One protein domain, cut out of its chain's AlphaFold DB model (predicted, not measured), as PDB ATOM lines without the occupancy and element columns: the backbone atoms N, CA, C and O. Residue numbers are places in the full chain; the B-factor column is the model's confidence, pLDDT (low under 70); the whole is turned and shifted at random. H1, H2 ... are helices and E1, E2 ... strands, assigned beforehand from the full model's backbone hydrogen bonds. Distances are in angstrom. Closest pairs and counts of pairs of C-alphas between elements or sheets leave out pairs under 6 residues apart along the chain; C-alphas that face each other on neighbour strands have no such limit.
ATOM      1  N   PRO A 352     134.005 101.283  51.484       81.06
ATOM      2  CA  PRO A 352     134.620  99.955  51.542       81.06
ATOM      3  C   PRO A 352     135.630  99.763  52.681       81.06
ATOM      4  O   PRO A 352     135.587  98.722  53.326       81.06
ATOM      5  N   LEU A 353     136.458 100.776  52.991       86.94
ATOM      6  CA  LEU A 353     137.423 100.716  54.110       86.94
ATOM      7  C   LEU A 353     136.769 100.417  55.468       86.94
ATOM      8  O   LEU A 353     137.378  99.775  56.315       86.94
ATOM      9  N   LEU A 354     135.531 100.874  55.676       89.12
ATOM     10  CA  LEU A 354     134.813 100.708  56.942       89.12
ATOM     11  C   LEU A 354     133.763  99.587  56.887       89.12
ATOM     12  O   LEU A 354     132.956  99.443  57.805       89.12
ATOM     13  N   GLU A 355     133.723  98.808  55.805       87.56
ATOM     14  CA  GLU A 355     132.792  97.688  55.693       87.56
ATOM     15  C   GLU A 355     133.243  96.552  56.617       87.56
ATOM     16  O   GLU A 355     134.344  96.030  56.485       87.56
ATOM     17  N   THR A 356     132.392  96.162  57.561       87.62
ATOM     18  CA  THR A 356     132.756  95.181  58.595       87.62
ATOM     19  C   THR A 356     132.514  93.746  58.148       87.62
ATOM     20  O   THR A 356     132.999  92.812  58.780       87.62
ATOM     21  N   GLY A 357     131.693  93.548  57.116       82.25
ATOM     22  CA  GLY A 357     131.241  92.222  56.723       82.25
ATOM     23  C   GLY A 357     130.395  91.503  57.777       82.25
ATOM     24  O   GLY A 357     129.977  90.367  57.555       82.25
ATOM     25  N   ILE A 358     129.957  92.192  58.838       86.94
ATOM     26  CA  ILE A 358     129.085  91.660  59.900       86.94
ATOM     27  C   ILE A 358     127.641  92.178  59.747       86.94
ATOM     28  O   ILE A 358     127.410  93.345  59.415       86.94
ATOM     29  N   ARG A 359     126.637  91.296  59.891       83.06
ATOM     30  CA  ARG A 359     125.235  91.627  59.573       83.06
ATOM     31  C   ARG A 359     124.732  92.707  60.524       83.06
ATOM     32  O   ARG A 359     124.952  92.648  61.721       83.06
ATOM     33  N   ALA A 360     124.068  93.721  59.967       84.75
ATOM     34  CA  ALA A 360     123.525  94.859  60.710       84.75
ATOM     35  C   ALA A 360     124.549  95.666  61.545       84.75
ATOM     36  O   ALA A 360     124.161  96.594  62.257       84.75
ATOM     37  N   VAL A 361     125.846  95.391  61.414       89.50
ATOM     38  CA  VAL A 361     126.921  96.099  62.107       89.50
ATOM     39  C   VAL A 361     127.541  97.122  61.169       89.50
ATOM     40  O   VAL A 361     127.820  96.850  60.007       89.50
ATOM     41  N   ASN A 362     127.751  98.330  61.679       89.88
ATOM     42  CA  ASN A 362     128.347  99.427  60.932       89.88
ATOM     43  C   ASN A 362     129.507 100.011  61.730       89.88
ATOM     44  O   ASN A 362     129.353 100.294  62.920       89.88
ATOM     45  N   LEU A 363     130.619 100.258  61.047       91.62
ATOM     46  CA  LEU A 363     131.706 101.091  61.534       91.62
ATOM     47  C   LEU A 363     131.582 102.473  60.890       91.62
ATOM     48  O   LEU A 363     131.414 102.593  59.676       91.62
ATOM     49  N   ALA A 364     131.620 103.523  61.703       90.69
ATOM     50  CA  ALA A 364     131.510 104.896  61.225       90.69
ATOM     51  C   ALA A 364     132.527 105.810  61.914       90.69
ATOM     52  O   ALA A 364     132.741 105.715  63.123       90.69
ATOM     53  N   GLY A 365     133.121 106.712  61.131       91.12
ATOM     54  CA  GLY A 365     134.003 107.776  61.602       91.12
ATOM     55  C   GLY A 365     133.282 109.119  61.681       91.12
ATOM     56  O   GLY A 365     132.415 109.420  60.858       91.12
ATOM     57  N   PHE A 366     133.639 109.939  62.666       90.88
ATOM     58  CA  PHE A 366     133.226 111.337  62.746       90.88
ATOM     59  C   PHE A 366     134.369 112.221  63.253       90.88
ATOM     60  O   PHE A 366     135.052 111.880  64.223       90.88
ATOM     61  N   ALA A 367     134.528 113.385  62.630       91.94
ATOM     62  CA  ALA A 367     135.465 114.414  63.057       91.94
ATOM     63  C   ALA A 367     134.768 115.453  63.946       91.94
ATOM     64  O   ALA A 367     133.620 115.842  63.712       91.94
ATOM     65  N   ARG A 368     135.468 115.933  64.975       88.50
ATOM     66  CA  ARG A 368     135.108 117.153  65.712       88.50
ATOM     67  C   ARG A 368     136.310 118.078  65.756       88.50
ATOM     68  O   ARG A 368     137.390 117.639  66.136       88.50
ATOM     69  N   LEU A 369     136.120 119.355  65.437       87.94
ATOM     70  CA  LEU A 369     137.200 120.335  65.526       87.94
ATOM     71  C   LEU A 369     137.624 120.538  66.986       87.94
ATOM     72  O   LEU A 369     136.799 120.748  67.884       87.94
ATOM     73  N   SER A 370     138.929 120.457  67.226       81.81
ATOM     74  CA  SER A 370     139.544 120.770  68.509       81.81
ATOM     75  C   SER A 370     139.378 122.257  68.808       81.81
ATOM     76  O   SER A 370     139.902 123.098  68.087       81.81
ATOM     77  N   ARG A 371     138.724 122.609  69.923       83.12
ATOM     78  CA  ARG A 371     138.608 124.018  70.350       83.12
ATOM     79  C   ARG A 371     139.958 124.680  70.654       83.12
ATOM     80  O   ARG A 371     140.020 125.899  70.693       83.12
ATOM     81  N   LYS A 372     141.005 123.888  70.928       81.38
ATOM     82  CA  LYS A 372     142.341 124.389  71.290       81.38
ATOM     83  C   LYS A 372     143.283 124.514  70.094       81.38
ATOM     84  O   LYS A 372     143.993 125.501  70.009       81.38
ATOM     85  N   SER A 373     143.314 123.510  69.216       82.00
ATOM     86  CA  SER A 373     144.261 123.449  68.091       82.00
ATOM     87  C   SER A 373     143.624 123.748  66.735       82.00
ATOM     88  O   SER A 373     144.340 123.864  65.754       82.00
ATOM     89  N   GLY A 374     142.293 123.835  66.641       81.62
ATOM     90  CA  GLY A 374     141.582 123.981  65.364       81.62
ATOM     91  C   GLY A 374     141.571 122.716  64.497       81.62
ATOM     92  O   GLY A 374     140.757 122.619  63.589       81.62
ATOM     93  N   GLU A 375     142.404 121.724  64.803       84.19
ATOM     94  CA  GLU A 375     142.545 120.493  64.020       84.19
ATOM     95  C   GLU A 375     141.379 119.505  64.221       84.19
ATOM     96  O   GLU A 375     140.806 119.425  65.323       84.19
ATOM     97  N   PRO A 376     141.033 118.712  63.188       86.56
ATOM     98  CA  PRO A 376     140.013 117.676  63.284       86.56
ATOM     99  C   PRO A 376     140.457 116.536  64.210       86.56
ATOM    100  O   PRO A 376     141.505 115.919  64.048       86.56
ATOM    101  N   ARG A 377     139.619 116.220  65.201       91.12
ATOM    102  CA  ARG A 377     139.768 115.041  66.061       91.12
ATOM    103  C   ARG A 377     138.798 113.962  65.627       91.12
ATOM    104  O   ARG A 377     137.590 114.071  65.861       91.12
ATOM    105  N   TRP A 378     139.345 112.907  65.048       94.62
ATOM    106  CA  TRP A 378     138.581 111.765  64.576       94.62
ATOM    107  C   TRP A 378     138.249 110.784  65.696       94.62
ATOM    108  O   TRP A 378     139.067 110.452  66.559       94.62
ATOM    109  N   SER A 379     137.006 110.326  65.691       95.06
ATOM    110  CA  SER A 379     136.533 109.226  66.520       95.06
ATOM    111  C   SER A 379     135.791 108.227  65.651       95.06
ATOM    112  O   SER A 379     135.056 108.614  64.744       95.06
ATOM    113  N   PHE A 380     135.944 106.952  65.970       95.75
ATOM    114  CA  PHE A 380     135.295 105.853  65.271       95.75
ATOM    115  C   PHE A 380     134.427 105.080  66.246       95.75
ATOM    116  O   PHE A 380     134.753 104.987  67.429       95.75
ATOM    117  N   PHE A 381     133.304 104.552  65.776       94.44
ATOM    118  CA  PHE A 381     132.454 103.693  66.587       94.44
ATOM    119  C   PHE A 381     131.888 102.542  65.766       94.44
ATOM    120  O   PHE A 381     131.511 102.718  64.606       94.44
ATOM    121  N   ILE A 382     131.800 101.381  66.406       94.62
ATOM    122  CA  ILE A 382     131.066 100.223  65.905       94.62
ATOM    123  C   ILE A 382     129.690 100.233  66.549       94.62
ATOM    124  O   ILE A 382     129.570 100.344  67.771       94.62
ATOM    125  N   GLY A 383     128.648 100.091  65.737       92.62
ATOM    126  CA  GLY A 383     127.291  99.914  66.231       92.62
ATOM    127  C   GLY A 383     126.524  98.831  65.491       92.62
ATOM    128  O   GLY A 383     126.705  98.645  64.288       92.62
ATOM    129  N   ILE A 384     125.630  98.163  66.211       92.31
ATOM    130  CA  ILE A 384     124.679  97.191  65.671       92.31
ATOM    131  C   ILE A 384     123.301  97.836  65.515       92.31
ATOM    132  O   ILE A 384     122.877  98.662  66.330       92.31
ATOM    133  N   GLN A 385     122.628  97.522  64.412       90.00
ATOM    134  CA  GLN A 385     121.312  98.043  64.069       90.00
ATOM    135  C   GLN A 385     120.250  96.962  64.260       90.00
ATOM    136  O   GLN A 385     120.375  95.860  63.739       90.00
ATOM    137  N   HIS A 386     119.161  97.296  64.942       86.94
ATOM    138  CA  HIS A 386     117.995  96.426  65.068       86.94
ATOM    139  C   HIS A 386     116.789  97.069  64.412       86.94
ATOM    140  O   HIS A 386     116.562  98.270  64.558       86.94
ATOM    141  N   THR A 387     115.973  96.265  63.745       82.50
ATOM    142  CA  THR A 387     114.673  96.708  63.244       82.50
ATOM    143  C   THR A 387     113.619  96.343  64.278       82.50
ATOM    144  O   THR A 387     113.470  95.169  64.606       82.50
ATOM    145  N   LYS A 388     112.922  97.342  64.828       79.69
ATOM    146  CA  LYS A 388     111.790  97.134  65.742       79.69
ATOM    147  C   LYS A 388     110.569  96.613  64.979       79.69
ATOM    148  O   LYS A 388     110.484  96.782  63.767       79.69
ATOM    149  N   GLU A 389     109.582  96.083  65.699       76.56
ATOM    150  CA  GLU A 389     108.307  95.609  65.124       76.56
ATOM    151  C   GLU A 389     107.571  96.683  64.306       76.56
ATOM    152  O   GLU A 389     106.966  96.391  63.283       76.56
ATOM    153  N   ASN A 390     107.686  97.956  64.699       78.31
ATOM    154  CA  ASN A 390     107.115  99.090  63.964       78.31
ATOM    155  C   ASN A 390     107.966  99.556  62.763       78.31
ATOM    156  O   ASN A 390     107.750 100.652  62.245       78.31
ATOM    157  N   GLY A 391     108.987  98.788  62.378       75.44
ATOM    158  CA  GLY A 391     109.904  99.097  61.281       75.44
ATOM    159  C   GLY A 391     110.963 100.162  61.591       75.44
ATOM    160  O   GLY A 391     111.826 100.412  60.751       75.44
ATOM    161  N   LYS A 392     110.956 100.799  62.774       81.94
ATOM    162  CA  LYS A 392     111.990 101.784  63.137       81.94
ATOM    163  C   LYS A 392     113.308 101.097  63.475       81.94
ATOM    164  O   LYS A 392     113.340 100.126  64.229       81.94
ATOM    165  N   THR A 393     114.412 101.659  62.993       82.94
ATOM    166  CA  THR A 393     115.755 101.160  63.302       82.94
ATOM    167  C   THR A 393     116.265 101.735  64.626       82.94
ATOM    168  O   THR A 393     116.336 102.953  64.795       82.94
ATOM    169  N   GLN A 394     116.655 100.872  65.560       85.69
ATOM    170  CA  GLN A 394     117.411 101.223  66.764       85.69
ATOM    171  C   GLN A 394     118.891 100.933  66.538       85.69
ATOM    172  O   GLN A 394     119.235  99.939  65.908       85.69
ATOM    173  N   LYS A 395     119.773 101.791  67.056       88.31
ATOM    174  CA  LYS A 395     121.223 101.584  67.000       88.31
ATOM    175  C   LYS A 395     121.769 101.437  68.412       88.31
ATOM    176  O   LYS A 395     121.481 102.290  69.249       88.31
ATOM    177  N   ALA A 396     122.559 100.401  68.654       91.44
ATOM    178  CA  ALA A 396     123.339 100.236  69.875       91.44
ATOM    179  C   ALA A 396     124.825 100.402  69.541       91.44
ATOM    180  O   ALA A 396     125.295  99.887  68.529       91.44
ATOM    181  N   THR A 397     125.556 101.161  70.358       94.38
ATOM    182  CA  THR A 397     127.008 101.332  70.188       94.38
ATOM    183  C   THR A 397     127.724 100.232  70.955       94.38
ATOM    184  O   THR A 397     127.476 100.068  72.144       94.38
ATOM    185  N   ILE A 398     128.613  99.510  70.280       94.88
ATOM    186  CA  ILE A 398     129.380  98.394  70.846       94.88
ATOM    187  C   ILE A 398     130.739  98.892  71.330       94.88
ATOM    188  O   ILE A 398     131.125  98.666  72.473       94.88
ATOM    189  N   ALA A 399     131.448  99.627  70.475       94.81
ATOM    190  CA  ALA A 399     132.774 100.146  70.771       94.81
ATOM    191  C   ALA A 399     132.936 101.555  70.206       94.81
ATOM    192  O   ALA A 399     132.284 101.928  69.228       94.81
ATOM    193  N   ARG A 400     133.810 102.343  70.833       95.62
ATOM    194  CA  ARG A 400     134.176 103.681  70.378       95.62
ATOM    195  C   ARG A 400     135.640 103.949  70.685       95.62
ATOM    196  O   ARG A 400     136.077 103.723  71.809       95.62
ATOM    197  N   TRP A 401     136.342 104.519  69.716       96.06
ATOM    198  CA  TRP A 401     137.766 104.813  69.811       96.06
ATOM    199  C   TRP A 401     138.090 106.208  69.293       96.06
ATOM    200  O   TRP A 401     137.369 106.775  68.466       96.06
ATOM    201  N   HIS A 402     139.200 106.754  69.776       95.00
ATOM    202  CA  HIS A 402     139.807 107.967  69.243       95.00
ATOM    203  C   HIS A 402     140.959 107.581  68.323       95.00
ATOM    204  O   HIS A 402     141.788 106.757  68.701       95.00
ATOM    205  N   LEU A 403     141.037 108.200  67.142       94.12
ATOM    206  CA  LEU A 403     142.058 107.860  66.144       94.12
ATOM    207  C   LEU A 403     143.491 108.008  66.685       94.12
ATOM    208  O   LEU A 403     144.379 107.252  66.311       94.12
ATOM    209  N   SER A 404     143.706 108.954  67.602       91.62
ATOM    210  CA  SER A 404     145.009 109.237  68.210       91.62
ATOM    211  C   SER A 404     145.546 108.130  69.120       91.62
ATOM    212  O   SER A 404     146.725 108.156  69.450       91.62
ATOM    213  N   SER A 405     144.695 107.214  69.590       94.06
ATOM    214  CA  SER A 405     145.066 106.224  70.610       94.06
ATOM    215  C   SER A 405     144.543 104.816  70.336       94.06
ATOM    216  O   SER A 405     144.710 103.946  71.183       94.06
ATOM    217  N   VAL A 406     143.842 104.607  69.219       95.38
ATOM    218  CA  VAL A 406     143.287 103.299  68.869       95.38
ATOM    219  C   VAL A 406     144.400 102.360  68.411       95.38
ATOM    220  O   VAL A 406     145.269 102.768  67.636       95.38
ATOM    221  N   THR A 407     144.365 101.118  68.888       96.00
ATOM    222  CA  THR A 407     145.275 100.047  68.458       96.00
ATOM    223  C   THR A 407     144.533  98.995  67.636       96.00
ATOM    224  O   THR A 407     143.301  98.912  67.693       96.00
ATOM    225  N   ASP A 408     145.273  98.184  66.881       95.56
ATOM    226  CA  ASP A 408     144.692  97.117  66.061       95.56
ATOM    227  C   ASP A 408     143.968  96.080  66.923       95.56
ATOM    228  O   ASP A 408     142.869  95.653  66.576       95.56
ATOM    229  N   GLU A 409     144.507  95.752  68.098       95.69
ATOM    230  CA  GLU A 409     143.903  94.804  69.039       95.69
ATOM    231  C   GLU A 409     142.542  95.304  69.533       95.69
ATOM    232  O   GLU A 409     141.580  94.540  69.610       95.69
ATOM    233  N   GLN A 410     142.422  96.606  69.818       95.31
ATOM    234  CA  GLN A 410     141.151  97.202  70.236       95.31
ATOM    235  C   GLN A 410     140.097  97.147  69.126       95.31
ATOM    236  O   GLN A 410     138.910  96.968  69.415       95.31
ATOM    237  N   ILE A 411     140.516  97.322  67.870       95.75
ATOM    238  CA  ILE A 411     139.621  97.263  66.711       95.75
ATOM    239  C   ILE A 411     139.187  95.822  66.460       95.75
ATOM    240  O   ILE A 411     137.990  95.567  66.315       95.75
ATOM    241  N   GLN A 412     140.138  94.885  66.460       95.25
ATOM    242  CA  GLN A 412     139.876  93.460  66.284       95.25
ATOM    243  C   GLN A 412     138.907  92.944  67.343       95.25
ATOM    244  O   GLN A 412     137.904  92.328  66.991       95.25
ATOM    245  N   GLU A 413     139.134  93.265  68.617       95.06
ATOM    246  CA  GLU A 413     138.250  92.843  69.702       95.06
ATOM    247  C   GLU A 413     136.842  93.440  69.561       95.06
ATOM    248  O   GLU A 413     135.840  92.736  69.686       95.06
ATOM    249  N   GLY A 414     136.734  94.723  69.198       95.12
ATOM    250  CA  GLY A 414     135.435  95.350  68.945       95.12
ATOM    251  C   GLY A 414     134.677  94.730  67.766       95.12
ATOM    252  O   GLY A 414     133.452  94.596  67.830       95.12
ATOM    253  N   LEU A 415     135.378  94.336  66.699       95.12
ATOM    254  CA  LEU A 415     134.784  93.646  65.550       95.12
ATOM    255  C   LEU A 415     134.383  92.207  65.890       95.12
ATOM    256  O   LEU A 415     133.296  91.786  65.493       95.12
ATOM    257  N   ARG A 416     135.206  91.470  66.648       95.88
ATOM    258  CA  ARG A 416     134.886  90.114  67.130       95.88
ATOM    259  C   ARG A 416     133.650  90.123  68.016       95.88
ATOM    260  O   ARG A 416     132.721  89.361  67.761       95.88
ATOM    261  N   HIS A 417     133.581  91.050  68.968       96.12
ATOM    262  CA  HIS A 417     132.407  91.214  69.820       96.12
ATOM    263  C   HIS A 417     131.156  91.565  68.997       96.12
ATOM    264  O   HIS A 417     130.088  90.990  69.198       96.12
ATOM    265  N   ALA A 418     131.273  92.456  68.010       95.00
ATOM    266  CA  ALA A 418     130.150  92.794  67.137       95.00
ATOM    267  C   ALA A 418     129.682  91.618  66.265       95.00
ATOM    268  O   ALA A 418     128.479  91.462  66.041       95.00
ATOM    269  N   ALA A 419     130.612  90.787  65.789       94.00
ATOM    270  CA  ALA A 419     130.307  89.558  65.066       94.00
ATOM    271  C   ALA A 419     129.573  88.554  65.960       94.00
ATOM    272  O   ALA A 419     128.536  88.036  65.548       94.00
ATOM    273  N   ALA A 420     130.049  88.366  67.192       95.88
ATOM    274  CA  ALA A 420     129.435  87.482  68.174       95.88
ATOM    275  C   ALA A 420     128.000  87.921  68.515       95.88
ATOM    276  O   ALA A 420     127.069  87.122  68.435       95.88
ATOM    277  N   LEU A 421     127.791  89.216  68.782       96.00
ATOM    278  CA  LEU A 421     126.462  89.795  69.017       96.00
ATOM    279  C   LEU A 421     125.520  89.584  67.825       96.00
ATOM    280  O   LEU A 421     124.353  89.236  68.006       96.00
ATOM    281  N   SER A 422     126.014  89.783  66.601       93.19
ATOM    282  CA  SER A 422     125.222  89.563  65.388       93.19
ATOM    283  C   SER A 422     124.829  88.096  65.217       93.19
ATOM    284  O   SER A 422     123.679  87.828  64.878       93.19
ATOM    285  N   ALA A 423     125.762  87.164  65.423       92.94
ATOM    286  CA  ALA A 423     125.513  85.731  65.284       92.94
ATOM    287  C   ALA A 423     124.538  85.230  66.356       92.94
ATOM    288  O   ALA A 423     123.571  84.539  66.042       92.94
ATOM    289  N   TYR A 424     124.735  85.655  67.605       95.50
ATOM    290  CA  TYR A 424     123.853  85.295  68.709       95.50
ATOM    291  C   TYR A 424     122.436  85.840  68.515       95.50
ATOM    292  O   TYR A 424     121.456  85.133  68.730       95.50
ATOM    293  N   ARG A 425     122.300  87.078  68.027       92.50
ATOM    294  CA  ARG A 425     120.991  87.640  67.685       92.50
ATOM    295  C   ARG A 425     120.267  86.825  66.615       92.50
ATOM    296  O   ARG A 425     119.067  86.593  66.750       92.50
ATOM    297  N   ASP A 426     120.964  86.447  65.547       90.69
ATOM    298  CA  ASP A 426     120.372  85.644  64.476       90.69
ATOM    299  C   ASP A 426     119.946  84.266  65.015       90.69
ATOM    300  O   ASP A 426     118.809  83.859  64.785       90.69
ATOM    301  N   TYR A 427     120.762  83.639  65.870       94.25
ATOM    302  CA  TYR A 427     120.387  82.421  66.595       94.25
ATOM    303  C   TYR A 427     119.103  82.594  67.424       94.25
ATOM    304  O   TYR A 427     118.197  81.771  67.311       94.25
ATOM    305  N   LEU A 428     118.977  83.666  68.217       93.44
ATOM    306  CA  LEU A 428     117.773  83.925  69.020       93.44
ATOM    307  C   LEU A 428     116.519  84.031  68.137       93.44
ATOM    308  O   LEU A 428     115.482  83.450  68.459       93.44
ATOM    309  N   LEU A 429     116.611  84.744  67.013       90.19
ATOM    310  CA  LEU A 429     115.498  84.893  66.073       90.19
ATOM    311  C   LEU A 429     115.109  83.562  65.424       90.19
ATOM    312  O   LEU A 429     113.920  83.250  65.351       90.19
ATOM    313  N   ASP A 430     116.094  82.772  65.003       91.50
ATOM    314  CA  ASP A 430     115.868  81.465  64.381       91.50
ATOM    315  C   ASP A 430     115.251  80.457  65.370       91.50
ATOM    316  O   ASP A 430     114.507  79.563  64.965       91.50
ATOM    317  N   HIS A 431     115.470  80.650  66.674       94.19
ATOM    318  CA  HIS A 431     114.869  79.857  67.756       94.19
ATOM    319  C   HIS A 431     113.555  80.451  68.291       94.19
ATOM    320  O   HIS A 431     113.076  80.065  69.359       94.19
ATOM    321  N   GLY A 432     112.938  81.374  67.548       90.69
ATOM    322  CA  GLY A 432     111.595  81.881  67.832       90.69
ATOM    323  C   GLY A 432     111.521  82.932  68.940       90.69
ATOM    324  O   GLY A 432     110.421  83.250  69.396       90.69
ATOM    325  N   VAL A 433     112.652  83.501  69.373       91.75
ATOM    326  CA  VAL A 433     112.650  84.606  70.339       91.75
ATOM    327  C   VAL A 433     112.036  85.853  69.685       91.75
ATOM    328  O   VAL A 433     112.473  86.261  68.604       91.75
ATOM    329  N   PRO A 434     111.043  86.507  70.321       88.19
ATOM    330  CA  PRO A 434     110.430  87.715  69.779       88.19
ATOM    331  C   PRO A 434     111.447  88.831  69.510       88.19
ATOM    332  O   PRO A 434     112.356  89.072  70.307       88.19
ATOM    333  N   VAL A 435     111.241  89.593  68.429       85.62
ATOM    334  CA  VAL A 435     112.137  90.682  67.988       85.62
ATOM    335  C   VAL A 435     112.539  91.656  69.111       85.62
ATOM    336  O   VAL A 435     113.716  92.020  69.168       85.62
ATOM    337  N   PRO A 436     111.643  92.090  70.025       84.38
ATOM    338  CA  PRO A 436     112.026  92.982  71.120       84.38
ATOM    339  C   PRO A 436     113.022  92.359  72.107       84.38
ATOM    340  O   PRO A 436     113.858  93.082  72.648       84.38
ATOM    341  N   GLN A 437     112.927  91.044  72.321       84.88
ATOM    342  CA  GLN A 437     113.739  90.270  73.265       84.88
ATOM    343  C   GLN A 437     115.052  89.788  72.635       84.88
ATOM    344  O   GLN A 437     116.037  89.623  73.343       84.88
ATOM    345  N   ALA A 438     115.106  89.657  71.307       89.31
ATOM    346  CA  ALA A 438     116.325  89.341  70.558       89.31
ATOM    347  C   ALA A 438     117.230  90.572  70.302       89.31
ATOM    348  O   ALA A 438     118.119  90.540  69.451       89.31
ATOM    349  N   ASN A 439     116.989  91.706  70.970       90.06
ATOM    350  CA  ASN A 439     117.841  92.889  70.839       90.06
ATOM    351  C   ASN A 439     119.105  92.730  71.687       90.06
ATOM    352  O   ASN A 439     119.010  92.479  72.883       90.06
ATOM    353  N   VAL A 440     120.269  92.970  71.085       92.19
ATOM    354  CA  VAL A 440     121.572  92.801  71.742       92.19
ATOM    355  C   VAL A 440     122.307  94.136  71.914       92.19
ATOM    356  O   VAL A 440     122.299  94.999  71.038       92.19
ATOM    357  N   SER A 441     122.946  94.357  73.053       92.62
ATOM    358  CA  SER A 441     123.734  95.559  73.336       92.62
ATOM    359  C   SER A 441     125.170  95.193  73.684       92.62
ATOM    360  O   SER A 441     125.544  94.025  73.690       92.62
ATOM    361  N   ARG A 442     125.996  96.203  73.967       92.62
ATOM    362  CA  ARG A 442     127.376  95.991  74.420       92.62
ATOM    363  C   ARG A 442     127.438  95.132  75.689       92.62
ATOM    364  O   ARG A 442     128.429  94.452  75.914       92.62
ATOM    365  N   GLU A 443     126.416  95.221  76.528       93.75
ATOM    366  CA  GLU A 443     126.312  94.540  77.815       93.75
ATOM    367  C   GLU A 443     125.672  93.148  77.704       93.75
ATOM    368  O   GLU A 443     125.531  92.467  78.716       93.75
ATOM    369  N   THR A 444     125.248  92.720  76.510       94.25
ATOM    370  CA  THR A 444     124.674  91.385  76.320       94.25
ATOM    371  C   THR A 444     125.748  90.317  76.498       94.25
ATOM    372  O   THR A 444     126.756  90.323  75.798       94.25
ATOM    373  N   GLU A 445     125.501  89.368  77.399       94.25
ATOM    374  CA  GLU A 445     126.337  88.179  77.548       94.25
ATOM    375  C   GLU A 445     126.144  87.258  76.338       94.25
ATOM    376  O   GLU A 445     125.038  86.784  76.067       94.25
ATOM    377  N   VAL A 446     127.225  87.040  75.587       95.69
ATOM    378  CA  VAL A 446     127.234  86.200  74.387       95.69
ATOM    379  C   VAL A 446     127.976  84.895  74.693       95.69
ATOM    380  O   VAL A 446     129.146  84.971  75.077       95.69
ATOM    381  N   PRO A 447     127.345  83.716  74.511       96.69
ATOM    382  CA  PRO A 447     128.000  82.424  74.715       96.69
ATOM    383  C   PRO A 447     129.258  82.252  73.860       96.69
ATOM    384  O   PRO A 447     129.331  82.761  72.737       96.69
ATOM    385  N   GLN A 448     130.245  81.519  74.386       95.56
ATOM    386  CA  GLN A 448     131.572  81.393  73.777       95.56
ATOM    387  C   GLN A 448     131.517  80.808  72.359       95.56
ATOM    388  O   GLN A 448     132.327  81.200  71.524       95.56
ATOM    389  N   GLU A 449     130.555  79.931  72.054       95.75
ATOM    390  CA  GLU A 449     130.415  79.333  70.720       95.75
ATOM    391  C   GLU A 449     130.111  80.344  69.599       95.75
ATOM    392  O   GLU A 449     130.352  80.046  68.431       95.75
ATOM    393  N   PHE A 450     129.614  81.542  69.929       95.50
ATOM    394  CA  PHE A 450     129.341  82.593  68.942       95.50
ATOM    395  C   PHE A 450     130.529  83.533  68.716       95.50
ATOM    396  O   PHE A 450     130.482  84.356  67.799       95.50
ATOM    397  N   TRP A 451     131.583  83.449  69.533       95.69
ATOM    398  CA  TRP A 451     132.761  84.299  69.391       95.69
ATOM    399  C   TRP A 451     133.679  83.763  68.297       95.69
ATOM    400  O   TRP A 451     134.254  82.688  68.463       95.69
ATOM    401  N   PRO A 452     133.875  84.501  67.189       93.31
ATOM    402  CA  PRO A 452     134.793  84.049  66.161       93.31
ATOM    403  C   PRO A 452     136.246  84.228  66.619       93.31
ATOM    404  O   PRO A 452     136.572  85.162  67.363       93.31
ATOM    405  N   ASP A 453     137.143  83.378  66.123       91.50
ATOM    406  CA  ASP A 453     138.585  83.501  66.379       91.50
ATOM    407  C   ASP A 453     139.149  84.813  65.815       91.50
ATOM    408  O   ASP A 453     139.950  85.483  66.463       91.50
ATOM    409  N   ALA A 454     138.660  85.229  64.643       90.31
ATOM    410  CA  ALA A 454     139.045  86.457  63.960       90.31
ATOM    411  C   ALA A 454     137.811  87.189  63.395       90.31
ATOM    412  O   ALA A 454     136.797  86.556  63.091       90.31
ATOM    413  N   PRO A 455     137.857  88.524  63.240       88.38
ATOM    414  CA  PRO A 455     136.753  89.256  62.630       88.38
ATOM    415  C   PRO A 455     136.583  88.871  61.145       88.38
ATOM    416  O   PRO A 455     137.585  88.696  60.452       88.38
ATOM    417  N   PRO A 456     135.344  88.818  60.606       83.75
ATOM    418  CA  PRO A 456     135.098  88.451  59.203       83.75
ATOM    419  C   PRO A 456     135.796  89.347  58.176       83.75
ATOM    420  O   PRO A 456     136.105  88.919  57.067       83.75
ATOM    421  N   CYS A 457     136.005  90.617  58.518       85.19
ATOM    422  CA  CYS A 457     136.779  91.555  57.721       85.19
ATOM    423  C   CYS A 457     137.783  92.259  58.634       85.19
ATOM    424  O   CYS A 457     137.354  92.960  59.558       85.19
ATOM    425  N   PRO A 458     139.096  92.116  58.389       83.69
ATOM    426  CA  PRO A 458     140.094  92.858  59.139       83.69
ATOM    427  C   PRO A 458     140.012  94.347  58.780       83.69
ATOM    428  O   PRO A 458     139.835  94.722  57.615       83.69
ATOM    429  N   ILE A 459     140.108  95.182  59.812       90.81
ATOM    430  CA  ILE A 459     140.238  96.637  59.727       90.81
ATOM    431  C   ILE A 459     141.296  97.022  60.756       90.81
ATOM    432  O   ILE A 459     141.198  96.622  61.917       90.81
ATOM    433  N   SER A 460     142.303  97.769  60.324       92.94
ATOM    434  CA  SER A 460     143.417  98.235  61.149       92.94
ATOM    435  C   SER A 460     143.256  99.704  61.539       92.94
ATOM    436  O   SER A 460     142.467 100.453  60.956       92.94
ATOM    437  N   ALA A 461     144.039 100.153  62.513       93.75
ATOM    438  CA  ALA A 461     144.166 101.553  62.878       93.75
ATOM    439  C   ALA A 461     144.698 102.386  61.705       93.75
ATOM    440  O   ALA A 461     144.297 103.541  61.555       93.75
ATOM    441  N   ASP A 462     145.554 101.811  60.854       92.62
ATOM    442  CA  ASP A 462     146.048 102.493  59.658       92.62
ATOM    443  C   ASP A 462     144.935 102.719  58.626       92.62
ATOM    444  O   ASP A 462     144.844 103.808  58.065       92.62
ATOM    445  N   ASP A 463     143.994 101.780  58.485       92.19
ATOM    446  CA  ASP A 463     142.807 101.972  57.636       92.19
ATOM    447  C   ASP A 463     141.938 103.134  58.124       92.19
ATOM    448  O   ASP A 463     141.421 103.918  57.324       92.19
ATOM    449  N   LEU A 464     141.790 103.276  59.446       93.75
ATOM    450  CA  LEU A 464     141.056 104.396  60.042       93.75
ATOM    451  C   LEU A 464     141.774 105.731  59.811       93.75
ATOM    452  O   LEU A 464     141.111 106.746  59.578       93.75
ATOM    453  N   ARG A 465     143.112 105.741  59.870       93.06
ATOM    454  CA  ARG A 465     143.929 106.932  59.580       93.06
ATOM    455  C   ARG A 465     143.809 107.321  58.119       93.06
ATOM    456  O   ARG A 465     143.500 108.472  57.828       93.06
ATOM    457  N   TYR A 466     143.968 106.355  57.225       91.44
ATOM    458  CA  TYR A 466     143.853 106.570  55.793       91.44
ATOM    459  C   TYR A 466     142.454 107.076  55.411       91.44
ATOM    460  O   TYR A 466     142.327 108.051  54.676       91.44
ATOM    461  N   PHE A 467     141.391 106.511  55.995       90.94
ATOM    462  CA  PHE A 467     140.028 107.024  55.818       90.94
ATOM    463  C   PHE A 467     139.877 108.490  56.259       90.94
ATOM    464  O   PHE A 467     139.248 109.280  55.557       90.94
ATOM    465  N   ALA A 468     140.436 108.864  57.413       91.06
ATOM    466  CA  ALA A 468     140.395 110.243  57.901       91.06
ATOM    467  C   ALA A 468     141.139 111.204  56.955       91.06
ATOM    468  O   ALA A 468     140.601 112.248  56.590       91.06
ATOM    469  N   GLU A 469     142.328 110.812  56.492       88.25
ATOM    470  CA  GLU A 469     143.136 111.579  55.535       88.25
ATOM    471  C   GLU A 469     142.426 111.791  54.193       88.25
ATOM    472  O   GLU A 469     142.578 112.850  53.586       88.25
ATOM    473  N   GLN A 470     141.643 110.814  53.729       84.38
ATOM    474  CA  GLN A 470     140.873 110.935  52.488       84.38
ATOM    475  C   GLN A 470     139.691 111.907  52.592       84.38
ATOM    476  O   GLN A 470     139.270 112.438  51.569       84.38
ATOM    477  N   ILE A 471     139.134 112.125  53.788       83.06
ATOM    478  CA  ILE A 471     137.992 113.034  53.989       83.06
ATOM    479  C   ILE A 471     138.443 114.468  54.275       83.06
ATOM    480  O   ILE A 471     137.728 115.407  53.931       83.06
ATOM    481  N   ASP A 472     139.597 114.638  54.918       73.12
ATOM    482  CA  ASP A 472     140.141 115.957  55.246       73.12
ATOM    483  C   ASP A 472     140.826 116.645  54.036       73.12
ATOM    484  O   ASP A 472     141.161 117.829  54.123       73.12
ATOM    485  N   ARG A 473     141.018 115.926  52.917       58.88
ATOM    486  CA  ARG A 473     141.465 116.441  51.605       58.88
ATOM    487  C   ARG A 473     140.277 116.856  50.739       58.88
ATOM    488  O   ARG A 473     140.407 117.895  50.053       58.88
TER     489      ARG A 473
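AT A GLANCE: This is residues 352 to 473 of the 473 residues of an uncharacterized protein of Marinobacter hydrocarbonoclasticus (UniProt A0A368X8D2). A long, strongly twisted sheet of three strands, E1, E2 and E3, forms one layer, and two helices cover one face of it. H1, the long helix, runs along E2 and E3; H2, the shorter one, lies slantwise over E1 and E2, its first residue near the first residue of H1, so that the two helices make a corner. From the far end of H1, residues 431 to 460 run back to H2 with no named element. The 122 printed residues hold three named strands and two named helices in the order E1 E2 E3 H1 H2; the sheet's order is E1 - E2 - E3, all antiparallel, and the class is mixed, helices and strands. The whole is compact, with a radius of gyration of the C-alphas of 15.8 A, yet elongated, spanning 52 by 34 by 24 A.

IN THESE COORDINATES: After residues 352 to 360, E1 takes residues 361 to 369, 26.5 A long, with C-alpha 361 at (126.921, 96.099, 62.107). E2, residues 376 to 387, measures 32.9 A. E3, residues 393 to 402, measures 25.7 A and bends by 60 degrees at residue 398. H1, residues 408 to 430, is 32.8 A long and begins with C-alpha 408 at (144.692, 97.117, 66.061). H2, residues 461 to 472, measures 16.8 A and ends with C-alpha 472 at (140.141, 115.957, 55.246).

HOW THE PARTS SIT: The strands form a meander, each the antiparallel neighbour of the one before, with E1 and E3 as edge strands. E1 and E2 are a hairpin, their directions at 150 degrees; N 362 and O 383 are 2.8 A apart, within hydrogen-bond range. E2 and E3 are also a hairpin at 150 degrees, with N 380 and O 401 at 2.9 A. H1 and H2 on one face of the sheet give two layers, helices over strands. H1 is on the sheet at a height of 9.6 A, over E2 and E3, along the strands at 2 degrees to E2 on the local plane. Its closest C-alphas to E3 are those of Gly 414 and Ala 399, 5.8 A apart. H2 is on the sheet at a height of 9.4 A, over E1 and E2, slantwise to the strands at 55 degrees to E1 on the local plane. Its closest C-alphas to E2 are those of Ala 468 and Trp 378, 7.1 A apart. H1 and H2 are close but not clearly touching, about perpendicular at 86 degrees; their closest C-alphas, those of Asp 408 and Ala 461, are 5.5 A apart. In H1 and H2 every O i to N i+4 pair is within hydrogen-bond range.

THE WHOLE: The two C-alphas farthest apart, those of Ser 373 and Gly 432, are 52.9 A apart. The printed part has no cut and ends at residue 473, the chain's last. The link from H1 to H2, 30 residues, is long; E2 to E3 and E3 to H1 are tight, and E1 to E2 is short. The mean pLDDT of the printed part is 90.0, and residue 473 is under 70.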